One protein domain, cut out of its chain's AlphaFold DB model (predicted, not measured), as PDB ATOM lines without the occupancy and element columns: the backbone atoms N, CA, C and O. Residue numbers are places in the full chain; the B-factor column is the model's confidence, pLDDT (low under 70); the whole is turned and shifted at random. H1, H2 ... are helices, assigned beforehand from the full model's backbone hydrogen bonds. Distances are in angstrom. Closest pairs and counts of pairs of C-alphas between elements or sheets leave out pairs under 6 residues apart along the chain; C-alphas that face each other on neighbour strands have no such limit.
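Overview. This is residues 204 to 249, 267 to 281 and 294 to 311 of the 311 residues of an uncharacterized protein of Coptis chinensis (UniProt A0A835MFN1). Two antiparallel helix pairs, the hairpin of H2 and H3 and the pair H4 and H5, follow each other along the length of an elongated body, H3 meeting H4 between them, while the short H1 crosses H3. H2 to H5 run up and down with few contacts between H2 and H3 and between H3 and H4, and more between H4 and H5. The printed part has 79 residues with five named helices, H1 H2 H3 H4 H5 in order, and no named strand: the class is all helix. The whole is compact, with a radius of gyration of the C-alphas of 12.2 A, and its C-alphas span 39 by 24 by 22 A.

Arrangement. H1, residues 204 to 209, touches H3, residues 231 to 245, about perpendicular at 73 degrees; the closest C-alphas, of Phe 206 and Ser 237, are 5.8 A apart. H3 is the hub, touching three helices. H2, residues 214 to 226, and H3 form a helical hairpin and only just touch, with 3 pairs of C-alphas within 8 A, the closest Ile 221 and Val 234 at 6.9 A; they run opposite ways at a shallow tilt of 6 degrees. H3 only just touches H4, residues 267 to 279, also with 3 pairs, the closest C-alphas Ala 242 and Ile 276 at 7.2 A; the tilt is a shallow 14 degrees, opposite ways. H4 touches H5, residues 294 to 309, with the C-alphas of Arg 270 and Leu 306 closest at 6.4 A, opposite ways at a shallow tilt of 31 degrees. H2, H3, H4 and H5 make a bundle, up and down, each running against the one before it. H1 is apart from H4 and H5, and H2 is apart from H5. In all five helices every O i to N i+4 pair is within hydrogen-bond range.

Along the chain. H1 begins at C-alpha 204 (124.065, 107.713, 77.532). H2 is 18.3 A from first to last C-alpha, H3 20.8 A, H4 18.4 A and H5 22.4 A, while H1 is 9.2 A. H3 begins at C-alpha 231 (137.957, 97.530, 85.889), and H5 ends at C-alpha 309 (130.902, 116.519, 106.528).

Size, cuts and confidence. The two C-alphas farthest apart, of Gln 227 and Lys 311, are 38.9 A apart. Residues 250 to 266 are not printed, with 17.8 A between C-alphas 249 and 267; residues 282 to 293 are not printed, with 13.0 A between C-alphas 281 and 294. The links H1 to H2 and H2 to H3 are tight. The mean pLDDT of the printed part is 70.6, and 38 residues are under 70: residue 204, residues 246 to 249, 267 to 281 and 294 to 311.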
ATOM      1  N   SER A 204     125.413 107.382  77.035       60.62
ATOM      2  CA  SER A 204     124.065 107.713  77.532       60.62
ATOM      3  C   SER A 204     123.634 106.891  78.745       60.62
ATOM      4  O   SER A 204     122.935 107.404  79.608       60.62
ATOM      5  N   TRP A 205     124.035 105.621  78.837       71.00
ATOM      6  CA  TRP A 205     123.517 104.742  79.889       71.00
ATOM      7  C   TRP A 205     124.250 104.911  81.228       71.00
ATOM      8  O   TRP A 205     123.655 104.662  82.270       71.00
ATOM      9  N   PHE A 206     125.499 105.400  81.244       75.94
ATOM     10  CA  PHE A 206     126.174 105.766  82.498       75.94
ATOM     11  C   PHE A 206     125.475 106.940  83.193       75.94
ATOM     12  O   PHE A 206     125.396 106.986  84.421       75.94
ATOM     13  N   GLU A 207     124.940 107.882  82.411       79.38
ATOM     14  CA  GLU A 207     124.123 108.971  82.948       79.38
ATOM     15  C   GLU A 207     122.827 108.446  83.574       79.38
ATOM     16  O   GLU A 207     122.394 108.993  84.597       79.38
ATOM     17  N   ASP A 208     122.255 107.386  82.993       80.88
ATOM     18  CA  ASP A 208     121.072 106.690  83.505       80.88
ATOM     19  C   ASP A 208     121.398 105.900  84.787       80.88
ATOM     20  O   ASP A 208     120.631 105.961  85.745       80.88
ATOM     21  N   LEU A 209     122.567 105.247  84.876       84.44
ATOM     22  CA  LEU A 209     123.038 104.600  86.114       84.44
ATOM     23  C   LEU A 209     123.156 105.590  87.272       84.44
ATOM     24  O   LEU A 209     122.839 105.271  88.415       84.44
ATOM     25  N   ALA A 210     123.590 106.811  86.969       82.88
ATOM     26  CA  ALA A 210     123.705 107.884  87.945       82.88
ATOM     27  C   ALA A 210     122.353 108.477  88.384       82.88
ATOM     28  O   ALA A 210     122.327 109.429  89.160       82.88
ATOM     29  N   LEU A 211     121.230 107.954  87.881       83.62
ATOM     30  CA  LEU A 211     119.887 108.245  88.390       83.62
ATOM     31  C   LEU A 211     119.378 107.192  89.381       83.62
ATOM     32  O   LEU A 211     118.296 107.396  89.929       83.62
ATOM     33  N   LEU A 212     120.103 106.085  89.572       87.31
ATOM     34  CA  LEU A 212     119.750 105.045  90.535       87.31
ATOM     35  C   LEU A 212     120.090 105.491  91.960       87.31
ATOM     36  O   LEU A 212     121.137 106.097  92.217       87.31
ATOM     37  N   SER A 213     119.238 105.112  92.904       86.25
ATOM     38  CA  SER A 213     119.533 105.184  94.329       86.25
ATOM     39  C   SER A 213     120.809 104.412  94.670       86.25
ATOM     40  O   SER A 213     121.183 103.422  94.029       86.25
ATOM     41  N   LEU A 214     121.495 104.869  95.716       84.00
ATOM     42  CA  LEU A 214     122.745 104.268  96.164       84.00
ATOM     43  C   LEU A 214     122.630 102.754  96.429       84.00
ATOM     44  O   LEU A 214     123.528 102.032  95.992       84.00
ATOM     45  N   PRO A 215     121.577 102.232  97.092       86.81
ATOM     46  CA  PRO A 215     121.462 100.797  97.346       86.81
ATOM     47  C   PRO A 215     121.426  99.965  96.057       86.81
ATOM     48  O   PRO A 215     122.147  98.971  95.948       86.81
ATOM     49  N   LEU A 216     120.654 100.396  95.053       88.88
ATOM     50  CA  LEU A 216     120.579  99.716  93.758       88.88
ATOM     51  C   LEU A 216     121.901  99.805  92.999       88.88
ATOM     52  O   LEU A 216     122.366  98.809  92.446       88.88
ATOM     53  N   TYR A 217     122.548 100.971  93.033       89.69
ATOM     54  CA  TYR A 217     123.852 101.155  92.412       89.69
ATOM     55  C   TYR A 217     124.928 100.246  93.037       89.69
ATOM     56  O   TYR A 217     125.666  99.583  92.311       89.69
ATOM     57  N   LYS A 218     124.985 100.129  94.376       87.88
ATOM     58  CA  LYS A 218     125.906  99.208  95.078       87.88
ATOM     59  C   LYS A 218     125.712  97.756  94.629       87.88
ATOM     60  O   LYS A 218     126.696  97.059  94.360       87.88
ATOM     61  N   ARG A 219     124.457  97.301  94.548       91.81
ATOM     62  CA  ARG A 219     124.124  95.940  94.097       91.81
ATOM     63  C   ARG A 219     124.549  95.717  92.653       91.81
ATOM     64  O   ARG A 219     125.196  94.714  92.365       91.81
ATOM     65  N   LEU A 220     124.276  96.685  91.779       91.75
ATOM     66  CA  LEU A 220     124.678  96.618  90.381       91.75
ATOM     67  C   LEU A 220     126.199  96.507  90.222       91.75
ATOM     68  O   LEU A 220     126.675  95.631  89.509       91.75
ATOM     69  N   ILE A 221     126.973  97.340  90.921       88.69
ATOM     70  CA  ILE A 221     128.440  97.286  90.865       88.69
ATOM     71  C   ILE A 221     128.976  95.959  91.401       88.69
ATOM     72  O   ILE A 221     129.934  95.420  90.852       88.69
ATOM     73  N   SER A 222     128.356  95.412  92.446       88.75
ATOM     74  CA  SER A 222     128.735  94.104  92.986       88.75
ATOM     75  C   SER A 222     128.494  92.991  91.962       88.75
ATOM     76  O   SER A 222     129.384  92.173  91.738       88.75
ATOM     77  N   ALA A 223     127.347  93.009  91.276       90.50
ATOM     78  CA  ALA A 223     127.040  92.067  90.202       90.50
ATOM     79  C   ALA A 223     127.984  92.226  88.998       90.50
ATOM     80  O   ALA A 223     128.480  91.236  88.470       90.50
ATOM     81  N   MET A 224     128.306  93.461  88.601       86.94
ATOM     82  CA  MET A 224     129.277  93.731  87.533       86.94
ATOM     83  C   MET A 224     130.673  93.196  87.880       86.94
ATOM     84  O   MET A 224     131.314  92.569  87.042       86.94
ATOM     85  N   LYS A 225     131.137  93.397  89.122       84.81
ATOM     86  CA  LYS A 225     132.422  92.859  89.602       84.81
ATOM     87  C   LYS A 225     132.435  91.328  89.629       84.81
ATOM     88  O   LYS A 225     133.462  90.738  89.324       84.81
ATOM     89  N   ALA A 226     131.313  90.695  89.974       86.62
ATOM     90  CA  ALA A 226     131.190  89.237  89.999       86.62
ATOM     91  C   ALA A 226     131.221  88.592  88.600       86.62
ATOM     92  O   ALA A 226     131.524  87.409  88.490       86.62
ATOM     93  N   GLN A 227     130.921  89.355  87.545       81.38
ATOM     94  CA  GLN A 227     130.957  88.891  86.153       81.38
ATOM     95  C   GLN A 227     132.267  89.244  85.422       81.38
ATOM     96  O   GLN A 227     132.304  89.250  84.195       81.38
ATOM     97  N   ASP A 228     133.341  89.550  86.163       71.44
ATOM     98  CA  ASP A 228     134.668  89.891  85.626       71.44
ATOM     99  C   ASP A 228     134.650  91.022  84.576       71.44
ATOM    100  O   ASP A 228     135.436  91.039  83.622       71.44
ATOM    101  N   LEU A 229     133.766  92.016  84.754       74.00
ATOM    102  CA  LEU A 229     133.802  93.218  83.923       74.00
ATOM    103  C   LEU A 229     135.156  93.919  84.018       74.00
ATOM    104  O   LEU A 229     135.803  93.948  85.067       74.00
ATOM    105  N   SER A 230     135.546  94.587  82.929       71.88
ATOM    106  CA  SER A 230     136.768  95.385  82.928       71.88
ATOM    107  C   SER A 230     136.720  96.453  84.029       71.88
ATOM    108  O   SER A 230     135.747  97.204  84.156       71.88
ATOM    109  N   SER A 231     137.805  96.538  84.810       74.75
ATOM    110  CA  SER A 231     137.957  97.530  85.889       74.75
ATOM    111  C   SER A 231     137.675  98.951  85.386       74.75
ATOM    112  O   SER A 231     137.037  99.730  86.079       74.75
ATOM    113  N   GLU A 232     138.028  99.243  84.128       73.75
ATOM    114  CA  GLU A 232     137.799 100.539  83.474       73.75
ATOM    115  C   GLU A 232     136.305 100.905  83.355       73.75
ATOM    116  O   GLU A 232     135.945 102.062  83.554       73.75
ATOM    117  N   ILE A 233     135.406  99.954  83.060       76.12
ATOM    118  CA  ILE A 233     133.959 100.238  82.949       76.12
ATOM    119  C   ILE A 233     133.358 100.505  84.330       76.12
ATOM    120  O   ILE A 233     132.575 101.444  84.501       76.12
ATOM    121  N   VAL A 234     133.744  99.695  85.318       81.25
ATOM    122  CA  VAL A 234     133.299  99.856  86.706       81.25
ATOM    123  C   VAL A 234     133.773 101.206  87.246       81.25
ATOM    124  O   VAL A 234     132.946 101.986  87.718       81.25
ATOM    125  N   GLU A 235     135.056 101.529  87.084       79.62
ATOM    126  CA  GLU A 235     135.661 102.805  87.488       79.62
ATOM    127  C   GLU A 235     134.984 104.002  86.806       79.62
ATOM    128  O   GLU A 235     134.546 104.935  87.481       79.62
ATOM    129  N   ASN A 236     134.801 103.962  85.481       79.31
ATOM    130  CA  ASN A 236     134.135 105.041  84.746       79.31
ATOM    131  C   ASN A 236     132.699 105.269  85.234       79.31
ATOM    132  O   ASN A 236     132.286 106.417  85.434       79.31
ATOM    133  N   SER A 237     131.945 104.193  85.484       83.19
ATOM    134  CA  SER A 237     130.587 104.302  86.022       83.19
ATOM    135  C   SER A 237     130.572 104.954  87.410       83.19
ATOM    136  O   SER A 237     129.733 105.816  87.669       83.19
ATOM    137  N   GLN A 238     131.534 104.608  88.273       81.38
ATOM    138  CA  GLN A 238     131.667 105.152  89.627       81.38
ATOM    139  C   GLN A 238     132.033 106.630  89.607       81.38
ATOM    140  O   GLN A 238     131.478 107.415  90.374       81.38
ATOM    141  N   ILE A 239     132.922 107.034  88.698       80.31
ATOM    142  CA  ILE A 239     133.303 108.434  88.501       80.31
ATOM    143  C   ILE A 239     132.095 109.270  88.071       80.31
ATOM    144  O   ILE A 239     131.878 110.362  88.603       80.31
ATOM    145  N   ILE A 240     131.305 108.777  87.113       82.06
ATOM    146  CA  ILE A 240     130.108 109.474  86.624       82.06
ATOM    147  C   ILE A 240     129.051 109.559  87.732       82.06
ATOM    148  O   ILE A 240     128.508 110.641  87.971       82.06
ATOM    149  N   TYR A 241     128.826 108.460  88.458       82.94
ATOM    150  CA  TYR A 241     127.917 108.413  89.601       82.94
ATOM    151  C   TYR A 241     128.320 109.433  90.674       82.94
ATOM    152  O   TYR A 241     127.526 110.293  91.050       82.94
ATOM    153  N   ALA A 242     129.585 109.426  91.101       79.69
ATOM    154  CA  ALA A 242     130.102 110.346  92.111       79.69
ATOM    155  C   ALA A 242     129.961 111.817  91.692       79.69
ATOM    156  O   ALA A 242     129.534 112.651  92.489       79.69
ATOM    157  N   LYS A 243     130.267 112.151  90.432       77.94
ATOM    158  CA  LYS A 243     130.136 113.525  89.916       77.94
ATOM    159  C   LYS A 243     128.698 114.049  89.955       77.94
ATOM    160  O   LYS A 243     128.517 115.256  90.116       77.94
ATOM    161  N   LYS A 244     127.701 113.177  89.777       79.06
ATOM    162  CA  LYS A 244     126.279 113.545  89.707       79.06
ATOM    163  C   LYS A 244     125.593 113.518  91.073       79.06
ATOM    164  O   LYS A 244     124.816 114.420  91.366       79.06
ATOM    165  N   SER A 245     125.926 112.549  91.920       71.81
ATOM    166  CA  SER A 245     125.300 112.357  93.236       71.81
ATOM    167  C   SER A 245     125.810 113.319  94.313       71.81
ATOM    168  O   SER A 245     125.221 113.417  95.384       71.81
ATOM    169  N   ILE A 246     126.915 114.032  94.064       69.31
ATOM    170  CA  ILE A 246     127.599 114.848  95.071       69.31
ATOM    171  C   ILE A 246     127.613 116.324  94.628       69.31
ATOM    172  O   ILE A 246     128.399 116.710  93.752       69.31
ATOM    173  N   PRO A 247     126.807 117.196  95.266       60.78
ATOM    174  CA  PRO A 247     126.739 118.616  94.917       60.78
ATOM    175  C   PRO A 247     128.105 119.309  95.055       60.78
ATOM    176  O   PRO A 247     128.753 119.201  96.090       60.78
ATOM    177  N   GLY A 248     128.578 120.020  94.030       55.22
ATOM    178  CA  GLY A 248     129.840 120.782  94.088       55.22
ATOM    179  C   GLY A 248     131.103 120.078  93.566       55.22
ATOM    180  O   GLY A 248     132.134 120.736  93.455       55.22
ATOM    181  N   LEU A 249     131.039 118.800  93.160       54.12
ATOM    182  CA  LEU A 249     132.119 118.160  92.379       54.12
ATOM    183  C   LEU A 249     132.103 118.580  90.897       54.12
ATOM    184  O   LEU A 249     133.140 118.592  90.234       54.12
ATOM    185  N   THR A 267     123.490 113.074 106.211       50.59
ATOM    186  CA  THR A 267     123.737 111.689 106.632       50.59
ATOM    187  C   THR A 267     123.692 110.696 105.471       50.59
ATOM    188  O   THR A 267     124.604 109.883 105.332       50.59
ATOM    189  N   GLU A 268     122.696 110.796 104.587       56.62
ATOM    190  CA  GLU A 268     122.613 109.974 103.371       56.62
ATOM    191  C   GLU A 268     123.728 110.337 102.382       56.62
ATOM    192  O   GLU A 268     124.313 109.464 101.739       56.62
ATOM    193  N   GLN A 269     124.091 111.623 102.301       55.81
ATOM    194  CA  GLN A 269     125.224 112.081 101.499       55.81
ATOM    195  C   GLN A 269     126.552 111.521 102.033       55.81
ATOM    196  O   GLN A 269     127.430 111.164 101.247       55.81
ATOM    197  N   ARG A 270     126.712 111.411 103.354       59.94
ATOM    198  CA  ARG A 270     127.899 110.821 103.984       59.94
ATOM    199  C   ARG A 270     128.000 109.319 103.722       59.94
ATOM    200  O   ARG A 270     129.055 108.864 103.287       59.94
ATOM    201  N   GLU A 271     126.914 108.570 103.901       65.94
ATOM    202  CA  GLU A 271     126.891 107.129 103.610       65.94
ATOM    203  C   GLU A 271     127.170 106.851 102.120       65.94
ATOM    204  O   GLU A 271     127.898 105.917 101.760       65.94
ATOM    205  N   LEU A 272     126.647 107.717 101.246       62.09
ATOM    206  CA  LEU A 272     126.912 107.698  99.813       62.09
ATOM    207  C   LEU A 272     128.394 107.858  99.505       62.09
ATOM    208  O   LEU A 272     128.951 107.051  98.758       62.09
ATOM    209  N   ILE A 273     129.061 108.839 100.109       62.03
ATOM    210  CA  ILE A 273     130.480 109.059  99.839       62.03
ATOM    211  C   ILE A 273     131.349 107.958 100.475       62.03
ATOM    212  O   ILE A 273     132.250 107.454  99.803       62.03
ATOM    213  N   GLU A 274     131.068 107.509 101.704       67.06
ATOM    214  CA  GLU A 274     131.805 106.401 102.344       67.06
ATOM    215  C   GLU A 274     131.717 105.116 101.510       67.06
ATOM    216  O   GLU A 274     132.711 104.405 101.314       67.06
ATOM    217  N   THR A 275     130.547 104.849 100.929       67.94
ATOM    218  CA  THR A 275     130.377 103.653 100.111       67.94
ATOM    219  C   THR A 275     131.048 103.760  98.741       67.94
ATOM    220  O   THR A 275     131.591 102.778  98.230       67.94
ATOM    221  N   ILE A 276     131.039 104.942  98.126       66.06
ATOM    222  CA  ILE A 276     131.749 105.164  96.859       66.06
ATOM    223  C   ILE A 276     133.262 105.000  97.067       66.06
ATOM    224  O   ILE A 276     133.925 104.370  96.246       66.06
ATOM    225  N   ILE A 277     133.808 105.495  98.183       65.69
ATOM    226  CA  ILE A 277     135.245 105.402  98.488       65.69
ATOM    227  C   ILE A 277     135.686 103.972  98.802       65.69
ATOM    228  O   ILE A 277     136.772 103.570  98.389       65.69
ATOM    229  N   THR A 278     134.870 103.200  99.524       66.25
ATOM    230  CA  THR A 278     135.170 101.787  99.827       66.25
ATOM    231  C   THR A 278     135.085 100.896  98.591       66.25
ATOM    232  O   THR A 278     135.816  99.913  98.493       66.25
ATOM    233  N   ASN A 279     134.244 101.250  97.618       59.09
ATOM    234  CA  ASN A 279     134.135 100.525  96.353       59.09
ATOM    235  C   ASN A 279     135.182 100.910  95.302       59.09
ATOM    236  O   ASN A 279     135.267 100.211  94.282       59.09
ATOM    237  N   PHE A 280     135.944 101.978  95.549       52.19
ATOM    238  CA  PHE A 280     137.068 102.411  94.724       52.19
ATOM    239  C   PHE A 280     138.260 101.458  94.919       52.19
ATOM    240  O   PHE A 280     138.564 101.106  96.064       52.19
ATOM    241  N   PRO A 281     138.970 101.044  93.853       47.84
ATOM    242  CA  PRO A 281     140.112 100.150  93.994       47.84
ATOM    243  C   PRO A 281     141.177 100.747  94.933       47.84
ATOM    244  O   PRO A 281     141.716 101.833  94.702       47.84
ATOM    245  N   CYS A 294     143.557 111.041  87.695       44.88
ATOM    246  CA  CYS A 294     142.160 111.469  87.843       44.88
ATOM    247  C   CYS A 294     141.418 110.662  88.916       44.88
ATOM    248  O   CYS A 294     140.615 111.225  89.661       44.88
ATOM    249  N   ASP A 295     141.735 109.374  89.022       50.78
ATOM    250  CA  ASP A 295     141.114 108.435  89.961       50.78
ATOM    251  C   ASP A 295     141.573 108.718  91.392       50.78
ATOM    252  O   ASP A 295     140.754 108.847  92.303       50.78
ATOM    253  N   GLN A 296     142.880 108.940  91.576       55.12
ATOM    254  CA  GLN A 296     143.448 109.349  92.857       55.12
ATOM    255  C   GLN A 296     142.945 110.738  93.271       55.12
ATOM    256  O   GLN A 296     142.647 110.958  94.441       55.12
ATOM    257  N   PHE A 297     142.801 111.675  92.327       54.66
ATOM    258  CA  PHE A 297     142.306 113.023  92.612       54.66
ATOM    259  C   PHE A 297     140.820 113.042  92.988       54.66
ATOM    260  O   PHE A 297     140.442 113.723  93.939       54.66
ATOM    261  N   LEU A 298     139.973 112.269  92.301       59.66
ATOM    262  CA  LEU A 298     138.571 112.112  92.693       59.66
ATOM    263  C   LEU A 298     138.452 111.430  94.051       59.66
ATOM    264  O   LEU A 298     137.677 111.887  94.881       59.66
ATOM    265  N   ARG A 299     139.255 110.398  94.322       60.41
ATOM    266  CA  ARG A 299     139.281 109.754  95.635       60.41
ATOM    267  C   ARG A 299     139.707 110.722  96.738       60.41
ATOM    268  O   ARG A 299     139.048 110.760  97.770       60.41
ATOM    269  N   LEU A 300     140.735 111.539  96.496       59.25
ATOM    270  CA  LEU A 300     141.177 112.591  97.414       59.25
ATOM    271  C   LEU A 300     140.072 113.629  97.662       59.25
ATOM    272  O   LEU A 300     139.771 113.922  98.816       59.25
ATOM    273  N   LEU A 301     139.402 114.103  96.607       61.97
ATOM    274  CA  LEU A 301     138.262 115.020  96.715       61.97
ATOM    275  C   LEU A 301     137.090 114.409  97.495       61.97
ATOM    276  O   LEU A 301     136.448 115.096  98.287       61.97
ATOM    277  N   LEU A 302     136.804 113.123  97.287       64.56
ATOM    278  CA  LEU A 302     135.760 112.406  98.016       64.56
ATOM    279  C   LEU A 302     136.133 112.246  99.497       64.56
ATOM    280  O   LEU A 302     135.294 112.505 100.359       64.56
ATOM    281  N   THR A 303     137.388 111.895  99.811       61.34
ATOM    282  CA  THR A 303     137.873 111.806 101.200       61.34
ATOM    283  C   THR A 303     137.898 113.163 101.902       61.34
ATOM    284  O   THR A 303     137.528 113.253 103.069       61.34
ATOM    285  N   GLU A 304     138.277 114.234 101.199       63.38
ATOM    286  CA  GLU A 304     138.287 115.598 101.733       63.38
ATOM    287  C   GLU A 304     136.859 116.080 102.016       63.38
ATOM    288  O   GLU A 304     136.579 116.622 103.085       63.38
ATOM    289  N   LYS A 305     135.923 115.803 101.098       62.53
ATOM    290  CA  LYS A 305     134.515 116.158 101.276       62.53
ATOM    291  C   LYS A 305     133.842 115.366 102.404       62.53
ATOM    292  O   LYS A 305     133.052 115.949 103.141       62.53
ATOM    293  N   LEU A 306     134.184 114.086 102.597       56.06
ATOM    294  CA  LEU A 306     133.784 113.334 103.799       56.06
ATOM    295  C   LEU A 306     134.343 113.949 105.074       56.06
ATOM    296  O   LEU A 306     133.602 114.117 106.038       56.06
ATOM    297  N   GLY A 307     135.628 114.307 105.079       56.91
ATOM    298  CA  GLY A 307     136.263 114.963 106.220       56.91
ATOM    299  C   GLY A 307     135.615 116.306 106.569       56.91
ATOM    300  O   GLY A 307     135.579 116.675 107.739       56.91
ATOM    301  N   GLY A 308     135.068 117.013 105.575       54.44
ATOM    302  CA  GLY A 308     134.292 118.241 105.763       54.44
ATOM    303  C   GLY A 308     132.879 118.027 106.315       54.44
ATOM    304  O   GLY A 308     132.410 118.872 107.062       54.44
ATOM    305  N   LEU A 309     132.224 116.904 105.996       51.91
ATOM    306  CA  LEU A 309     130.902 116.519 106.528       51.91
ATOM    307  C   LEU A 309     130.964 115.905 107.942       51.91
ATOM    308  O   LEU A 309     129.931 115.677 108.562       51.91
ATOM    309  N   CYS A 310     132.162 115.569 108.433       48.50
ATOM    310  CA  CYS A 310     132.383 114.999 109.770       48.50
ATOM    311  C   CYS A 310     132.775 116.040 110.836       48.50
ATOM    312  O   CYS A 310     133.044 115.641 111.970       48.50
ATOM    313  N   LYS A 311     132.877 117.325 110.474       44.19
ATOM    314  CA  LYS A 311     133.195 118.447 111.372       44.19
ATOM    315  C   LYS A 311     131.937 119.226 111.713       44.19
ATOM    316  O   LYS A 311     131.861 119.681 112.872       44.19
TER     317      LYS A 311